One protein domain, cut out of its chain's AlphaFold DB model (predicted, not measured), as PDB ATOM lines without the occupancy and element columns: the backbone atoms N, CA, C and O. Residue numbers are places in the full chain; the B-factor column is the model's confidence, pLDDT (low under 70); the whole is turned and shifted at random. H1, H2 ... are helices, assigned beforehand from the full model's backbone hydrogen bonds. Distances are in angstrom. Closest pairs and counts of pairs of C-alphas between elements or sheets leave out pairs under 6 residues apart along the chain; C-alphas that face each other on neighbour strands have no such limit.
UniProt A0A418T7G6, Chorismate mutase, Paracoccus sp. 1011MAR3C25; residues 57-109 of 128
ATOM      1  N   LEU A  57     -29.605 -40.943   7.035       88.31
ATOM      2  CA  LEU A  57     -29.390 -40.061   5.887       88.31
ATOM      3  C   LEU A  57     -27.903 -39.722   5.666       88.31
ATOM      4  O   LEU A  57     -27.474 -39.550   4.525       88.31
ATOM      5  N   ALA A  58     -27.099 -39.657   6.733       90.56
ATOM      6  CA  ALA A  58     -25.672 -39.348   6.648       90.56
ATOM      7  C   ALA A  58     -24.867 -40.479   5.985       90.56
ATOM      8  O   ALA A  58     -23.818 -40.224   5.398       90.56
ATOM      9  N   SER A  59     -25.385 -41.708   6.002       90.06
ATOM     10  CA  SER A  59     -24.825 -42.855   5.281       90.06
ATOM     11  C   SER A  59     -25.184 -42.898   3.786       90.06
ATOM     12  O   SER A  59     -24.752 -43.800   3.060       90.06
ATOM     13  N   VAL A  60     -25.985 -41.943   3.286       89.00
ATOM     14  CA  VAL A  60     -26.352 -41.887   1.863       89.00
ATOM     15  C   VAL A  60     -25.141 -41.615   0.968       89.00
ATOM     16  O   VAL A  60     -24.926 -42.416   0.048       89.00
ATOM     17  N   PRO A  61     -24.325 -40.578   1.218       90.56
ATOM     18  CA  PRO A  61     -23.036 -40.434   0.558       90.56
ATOM     19  C   PRO A  61     -22.083 -41.560   0.979       90.56
ATOM     20  O   PRO A  61     -21.859 -41.793   2.161       90.56
ATOM     21  N   ALA A  62     -21.473 -42.233   0.004       93.31
ATOM     22  CA  ALA A  62     -20.460 -43.260   0.245       93.31
ATOM     23  C   ALA A  62     -19.230 -42.990  -0.643       93.31
ATOM     24  O   ALA A  62     -19.093 -43.615  -1.698       93.31
ATOM     25  N   PRO A  63     -18.350 -42.040  -0.262       94.56
ATOM     26  CA  PRO A  63     -17.269 -41.554  -1.125       94.56
ATOM     27  C   PRO A  63     -16.344 -42.663  -1.630       94.56
ATOM     28  O   PRO A  63     -16.062 -42.729  -2.823       94.56
ATOM     29  N   GLU A  64     -15.955 -43.597  -0.758       96.75
ATOM     30  CA  GLU A  64     -15.100 -44.727  -1.142       96.75
ATOM     31  C   GLU A  64     -15.777 -45.660  -2.151       96.75
ATOM     32  O   GLU A  64     -15.150 -46.130  -3.099       96.75
ATOM     33  N   ARG A  65     -17.091 -45.879  -2.004       96.25
ATOM     34  CA  ARG A  65     -17.868 -46.677  -2.957       96.25
ATOM     35  C   ARG A  65     -17.959 -45.992  -4.318       96.25
ATOM     36  O   ARG A  65     -17.920 -46.692  -5.330       96.25
ATOM     37  N   VAL A  66     -18.112 -44.664  -4.338       97.12
ATOM     38  CA  VAL A  66     -18.138 -43.859  -5.568       97.12
ATOM     39  C   VAL A  66     -16.771 -43.886  -6.238       97.12
ATOM     40  O   VAL A  66     -16.711 -44.160  -7.428       97.12
ATOM     41  N   ARG A  67     -15.680 -43.699  -5.490       98.06
ATOM     42  CA  ARG A  67     -14.314 -43.780  -6.023       98.06
ATOM     43  C   ARG A  67     -14.050 -45.132  -6.689       98.06
ATOM     44  O   ARG A  67     -13.765 -45.160  -7.878       98.06
ATOM     45  N   ALA A  68     -14.297 -46.233  -5.976       98.44
ATOM     46  CA  ALA A  68     -14.160 -47.578  -6.536       98.44
ATOM     47  C   ALA A  68     -15.060 -47.798  -7.767       98.44
ATOM     48  O   ALA A  68     -14.644 -48.391  -8.752       98.44
ATOM     49  N   MET A  69     -16.293 -47.268  -7.750       98.12
ATOM     50  CA  MET A  69     -17.178 -47.319  -8.917       98.12
ATOM     51  C   MET A  69     -16.552 -46.627 -10.134       98.12
ATOM     52  O   MET A  69     -16.684 -47.136 -11.242       98.12
ATOM     53  N   LEU A  70     -15.955 -45.448  -9.954       98.44
ATOM     54  CA  LEU A  70     -15.379 -44.666 -11.047       98.44
ATOM     55  C   LEU A  70     -14.130 -45.335 -11.619       98.44
ATOM     56  O   LEU A  70     -14.002 -45.369 -12.842       98.44
ATOM     57  N   ASP A  71     -13.298 -45.929 -10.762       98.44
ATOM     58  CA  ASP A  71     -12.145 -46.738 -11.171       98.44
ATOM     59  C   ASP A  71     -12.603 -47.907 -12.070       98.44
ATOM     60  O   ASP A  71     -12.118 -48.048 -13.194       98.44
ATOM     61  N   ASP A  72     -13.639 -48.653 -11.654       98.38
ATOM     62  CA  ASP A  72     -14.213 -49.733 -12.470       98.38
ATOM     63  C   ASP A  72     -14.716 -49.218 -13.833       98.38
ATOM     64  O   ASP A  72     -14.491 -49.837 -14.871       98.38
ATOM     65  N   ARG A  73     -15.424 -48.075 -13.865       98.38
ATOM     66  CA  ARG A  73     -15.967 -47.525 -15.125       98.38
ATOM     67  C   ARG A  73     -14.864 -47.051 -16.062       98.38
ATOM     68  O   ARG A  73     -15.020 -47.195 -17.273       98.38
ATOM     69  N   ALA A  74     -13.781 -46.494 -15.524       98.38
ATOM     70  CA  ALA A  74     -12.610 -46.107 -16.298       98.38
ATOM     71  C   ALA A  74     -11.958 -47.328 -16.965       98.38
ATOM     72  O   ALA A  74     -11.628 -47.264 -18.153       98.38
ATOM     73  N   GLU A  75     -11.831 -48.442 -16.240       98.50
ATOM     74  CA  GLU A  75     -11.309 -49.703 -16.775       98.50
ATOM     75  C   GLU A  75     -12.238 -50.289 -17.847       98.50
ATOM     76  O   GLU A  75     -11.789 -50.670 -18.932       98.50
ATOM     77  N   TRP A  76     -13.551 -50.301 -17.598       98.25
ATOM     78  CA  TRP A  76     -14.528 -50.796 -18.572       98.25
ATOM     79  C   TRP A  76     -14.506 -49.974 -19.858       98.25
ATOM     80  O   TRP A  76     -14.530 -50.552 -20.945       98.25
ATOM     81  N   ALA A  77     -14.402 -48.648 -19.745       98.00
ATOM     82  CA  ALA A  77     -14.274 -47.752 -20.888       98.00
ATOM     83  C   ALA A  77     -13.062 -48.117 -21.747       98.00
ATOM     84  O   ALA A  77     -13.220 -48.374 -22.941       98.00
ATOM     85  N   ALA A  78     -11.887 -48.240 -21.122       97.56
ATOM     86  CA  ALA A  78     -10.659 -48.616 -21.814       97.56
ATOM     87  C   ALA A  78     -10.792 -49.980 -22.511       97.56
ATOM     88  O   ALA A  78     -10.391 -50.124 -23.666       97.56
ATOM     89  N   SER A  79     -11.424 -50.962 -21.857       97.19
ATOM     90  CA  SER A  79     -11.636 -52.302 -22.428       97.19
ATOM     91  C   SER A  79     -12.544 -52.314 -23.668       97.19
ATOM     92  O   SER A  79     -12.451 -53.221 -24.495       97.19
ATOM     93  N   LEU A  80     -13.402 -51.298 -23.809       96.31
ATOM     94  CA  LEU A  80     -14.339 -51.116 -24.921       96.31
ATOM     95  C   LEU A  80     -13.846 -50.094 -25.961       96.31
ATOM     96  O   LEU A  80     -14.581 -49.782 -26.896       96.31
ATOM     97  N   GLY A  81     -12.622 -49.573 -25.824       96.69
ATOM     98  CA  GLY A  81     -12.064 -48.567 -26.735       96.69
ATOM     99  C   GLY A  81     -12.619 -47.152 -26.537       96.69
ATOM    100  O   GLY A  81     -12.451 -46.304 -27.410       96.69
ATOM    101  N   LEU A  82     -13.273 -46.885 -25.404       97.88
ATOM    102  CA  LEU A  82     -13.752 -45.559 -25.016       97.88
ATOM    103  C   LEU A  82     -12.726 -44.855 -24.122       97.88
ATOM    104  O   LEU A  82     -11.986 -45.489 -23.372       97.88
ATOM    105  N   SER A  83     -12.709 -43.521 -24.163       98.06
ATOM    106  CA  SER A  83     -11.841 -42.726 -23.289       98.06
ATOM    107  C   SER A  83     -12.278 -42.845 -21.827       98.06
ATOM    108  O   SER A  83     -13.392 -42.452 -21.466       98.06
ATOM    109  N   SER A  84     -11.382 -43.337 -20.970       98.19
ATOM    110  CA  SER A  84     -11.573 -43.350 -19.516       98.19
ATOM    111  C   SER A  84     -11.797 -41.939 -18.961       98.19
ATOM    112  O   SER A  84     -12.671 -41.754 -18.113       98.19
ATOM    113  N   ASP A  85     -11.102 -40.939 -19.517       97.19
ATOM    114  CA  ASP A  85     -11.213 -39.522 -19.140       97.19
ATOM    115  C   ASP A  85     -12.553 -38.897 -19.548       97.19
ATOM    116  O   ASP A  85     -12.919 -37.832 -19.060       97.19
ATOM    117  N   PHE A  86     -13.311 -39.552 -20.430       98.19
ATOM    118  CA  PHE A  86     -14.685 -39.171 -20.745       98.19
ATOM    119  C   PHE A  86     -15.695 -39.947 -19.889       98.19
ATOM    120  O   PHE A  86     -16.587 -39.356 -19.275       98.19
ATOM    121  N   ILE A  87     -15.552 -41.274 -19.820       98.44
ATOM    122  CA  ILE A  87     -16.548 -42.144 -19.186       98.44
ATOM    123  C   ILE A  87     -16.569 -41.987 -17.665       98.44
ATOM    124  O   ILE A  87     -17.654 -41.915 -17.088       98.44
ATOM    125  N   ALA A  88     -15.419 -41.895 -16.991       98.19
ATOM    126  CA  ALA A  88     -15.421 -41.735 -15.539       98.19
ATOM    127  C   ALA A  88     -16.098 -40.412 -15.112       98.19
ATOM    128  O   ALA A  88     -17.028 -40.474 -14.302       98.19
ATOM    129  N   PRO A  89     -15.780 -39.237 -15.691       98.25
ATOM    130  CA  PRO A  89     -16.508 -38.003 -15.379       98.25
ATOM    131  C   PRO A  89     -18.002 -38.035 -15.726       98.25
ATOM    132  O   PRO A  89     -18.812 -37.479 -14.979       98.25
ATOM    133  N   LEU A  90     -18.401 -38.706 -16.812       98.38
ATOM    134  CA  LEU A  90     -19.818 -38.918 -17.130       98.38
ATOM    135  C   LEU A  90     -20.523 -39.694 -16.004       98.38
ATOM    136  O   LEU A  90     -21.563 -39.267 -15.499       98.38
ATOM    137  N   PHE A  91     -19.937 -40.803 -15.548       98.44
ATOM    138  CA  PHE A  91     -20.509 -41.597 -14.460       98.44
ATOM    139  C   PHE A  91     -20.422 -40.916 -13.091       98.44
ATOM    140  O   PHE A  91     -21.246 -41.218 -12.224       98.44
ATOM    141  N   ALA A  92     -19.492 -39.980 -12.890       98.19
ATOM    142  CA  ALA A  92     -19.465 -39.135 -11.702       98.19
ATOM    143  C   ALA A  92     -20.713 -38.243 -11.641       98.19
ATOM    144  O   ALA A  92     -21.404 -38.242 -10.621       98.19
ATOM    145  N   GLN A  93     -21.071 -37.585 -12.750       98.31
ATOM    146  CA  GLN A  93     -22.292 -36.772 -12.854       98.31
ATOM    147  C   GLN A  93     -23.560 -37.612 -12.669       98.31
ATOM    148  O   GLN A  93     -24.457 -37.238 -11.909       98.31
ATOM    149  N   VAL A  94     -23.612 -38.789 -13.306       97.94
ATOM    150  CA  VAL A  94     -24.701 -39.753 -13.097       97.94
ATOM    151  C   VAL A  94     -24.785 -40.122 -11.617       97.94
ATOM    152  O   VAL A  94     -25.841 -40.005 -11.012       97.94
ATOM    153  N   SER A  95     -23.690 -40.533 -10.980       97.00
ATOM    154  CA  SER A  95     -23.721 -40.923  -9.567       97.00
ATOM    155  C   SER A  95     -24.192 -39.791  -8.661       97.00
ATOM    156  O   SER A  95     -25.019 -40.022  -7.781       97.00
ATOM    157  N   GLU A  96     -23.708 -38.575  -8.890       97.19
ATOM    158  CA  GLU A  96     -24.079 -37.400  -8.111       97.19
ATOM    159  C   GLU A  96     -25.589 -37.123  -8.175       97.19
ATOM    160  O   GLU A  96     -26.233 -36.946  -7.138       97.19
ATOM    161  N   TRP A  97     -26.190 -37.169  -9.371       97.81
ATOM    162  CA  TRP A  97     -27.634 -36.987  -9.520       97.81
ATOM    163  C   TRP A  97     -28.430 -38.049  -8.756       97.81
ATOM    164  O   TRP A  97     -29.382 -37.708  -8.057       97.81
ATOM    165  N   PHE A  98     -28.021 -39.317  -8.816       96.75
ATOM    166  CA  PHE A  98     -28.722 -40.407  -8.128       96.75
ATOM    167  C   PHE A  98     -28.579 -40.334  -6.607       96.75
ATOM    168  O   PHE A  98     -29.537 -40.635  -5.902       96.75
ATOM    169  N   ILE A  99     -27.424 -39.902  -6.093       95.00
ATOM    170  CA  ILE A  99     -27.251 -39.646  -4.657       95.00
ATOM    171  C   ILE A  99     -28.242 -38.569  -4.205       95.00
ATOM    172  O   ILE A  99     -28.924 -38.766  -3.201       95.00
ATOM    173  N   ARG A 100     -28.409 -37.478  -4.969       94.81
ATOM    174  CA  ARG A 100     -29.423 -36.450  -4.668       94.81
ATOM    175  C   ARG A 100     -30.845 -37.009  -4.684       94.81
ATOM    176  O   ARG A 100     -31.609 -36.709  -3.772       94.81
ATOM    177  N   GLN A 101     -31.191 -37.846  -5.666       93.56
ATOM    178  CA  GLN A 101     -32.508 -38.498  -5.689       93.56
ATOM    179  C   GLN A 101     -32.710 -39.426  -4.490       93.56
ATOM    180  O   GLN A 101     -33.801 -39.474  -3.932       93.56
ATOM    181  N   GLN A 102     -31.666 -40.135  -4.058       92.38
ATOM    182  CA  GLN A 102     -31.737 -41.004  -2.887       92.38
ATOM    183  C   GLN A 102     -31.960 -40.214  -1.597       92.38
ATOM    184  O   GLN A 102     -32.768 -40.625  -0.772       92.38
ATOM    185  N   VAL A 103     -31.271 -39.078  -1.435       91.81
ATOM    186  CA  VAL A 103     -31.489 -38.151  -0.314       91.81
ATOM    187  C   VAL A 103     -32.926 -37.627  -0.326       91.81
ATOM    188  O   VAL A 103     -33.577 -37.641   0.709       91.81
ATOM    189  N   ALA A 104     -33.442 -37.212  -1.487       89.62
ATOM    190  CA  ALA A 104     -34.808 -36.700  -1.616       89.62
ATOM    191  C   ALA A 104     -35.885 -37.776  -1.379       89.62
ATOM    192  O   ALA A 104     -36.957 -37.471  -0.867       89.62
ATOM    193  N   HIS A 105     -35.600 -39.027  -1.748       87.25
ATOM    194  CA  HIS A 105     -36.484 -40.164  -1.500       87.25
ATOM    195  C   HIS A 105     -36.427 -40.654  -0.052       87.25
ATOM    196  O   HIS A 105     -37.309 -41.412   0.341       87.25
ATOM    197  N   TRP A 106     -35.404 -40.268   0.723       82.12
ATOM    198  CA  TRP A 106     -35.186 -40.786   2.066       82.12
ATOM    199  C   TRP A 106     -36.454 -40.604   2.907       82.12
ATOM    200  O   TRP A 106     -36.801 -39.467   3.242       82.12
ATOM    201  N   PRO A 107     -37.181 -41.693   3.228       67.00
ATOM    202  CA  PRO A 107     -38.364 -41.570   4.049       67.00
ATOM    203  C   PRO A 107     -37.894 -41.061   5.401       67.00
ATOM    204  O   PRO A 107     -36.895 -41.554   5.931       67.00
ATOM    205  N   ASP A 108     -38.593 -40.070   5.942       59.16
ATOM    206  CA  ASP A 108     -38.331 -39.543   7.275       59.16
ATOM    207  C   ASP A 108     -38.610 -40.671   8.285       59.16
ATOM    208  O   ASP A 108     -39.713 -40.847   8.805       59.16
ATOM    209  N   ARG A 109     -37.623 -41.553   8.473       58.09
ATOM    210  CA  ARG A 109     -37.644 -42.675   9.409       58.09
ATOM    211  C   ARG A 109     -37.351 -42.103  10.782       58.09
ATOM    212  O   ARG A 109     -36.338 -42.431  11.390       58.09
TER     213      ARG A 109
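Overview. This is residues 57 to 109 of the 128 residues of the protein "Chorismate mutase" of Paracoccus sp. 1011MAR3C25 (UniProt A0A418T7G6). This is a rod-shaped helical hairpin: from the first printed residues the chain runs into H1, turns tightly, and comes back along H2, the two helices opening as a V away from the turn. Both ends of the printed part lie at the open end. There are 53 residues with two named helices, H1 then H2, and no named strand; the class is all helix. The whole is loose, with a radius of gyration of the C-alphas of 13.2 A and spans of 44 by 17 by 12 A.

Arrangement. Look first at H1, residues 63 to 79, and then at H2, residues 84 to 105. They touch, and their closest C-alphas, those of Ala 74 and Ser 84, are 4.4 A apart. They run opposite ways at a steep tilt of 37 degrees, only just past shallow, as a helical hairpin. In H1 every O i to N i+4 pair is within hydrogen-bond range; in H2, 17 of 18 are.

Along the chain. Find C-alpha 63 at (-17.269, -41.554, -1.125); from there H1 runs 24.5 A to Ser 79. H2 runs 30.9 A from Ser 84 to C-alpha 105 at (-36.484, -40.164, -1.500).

Size, cuts and confidence. The C-alphas farthest apart, those of Gly 81 and Arg 109, are 44.7 A apart. The printed part has no cut, and the link from H1 to H2 is tight. Residues 107 to 109 have pLDDT under 70.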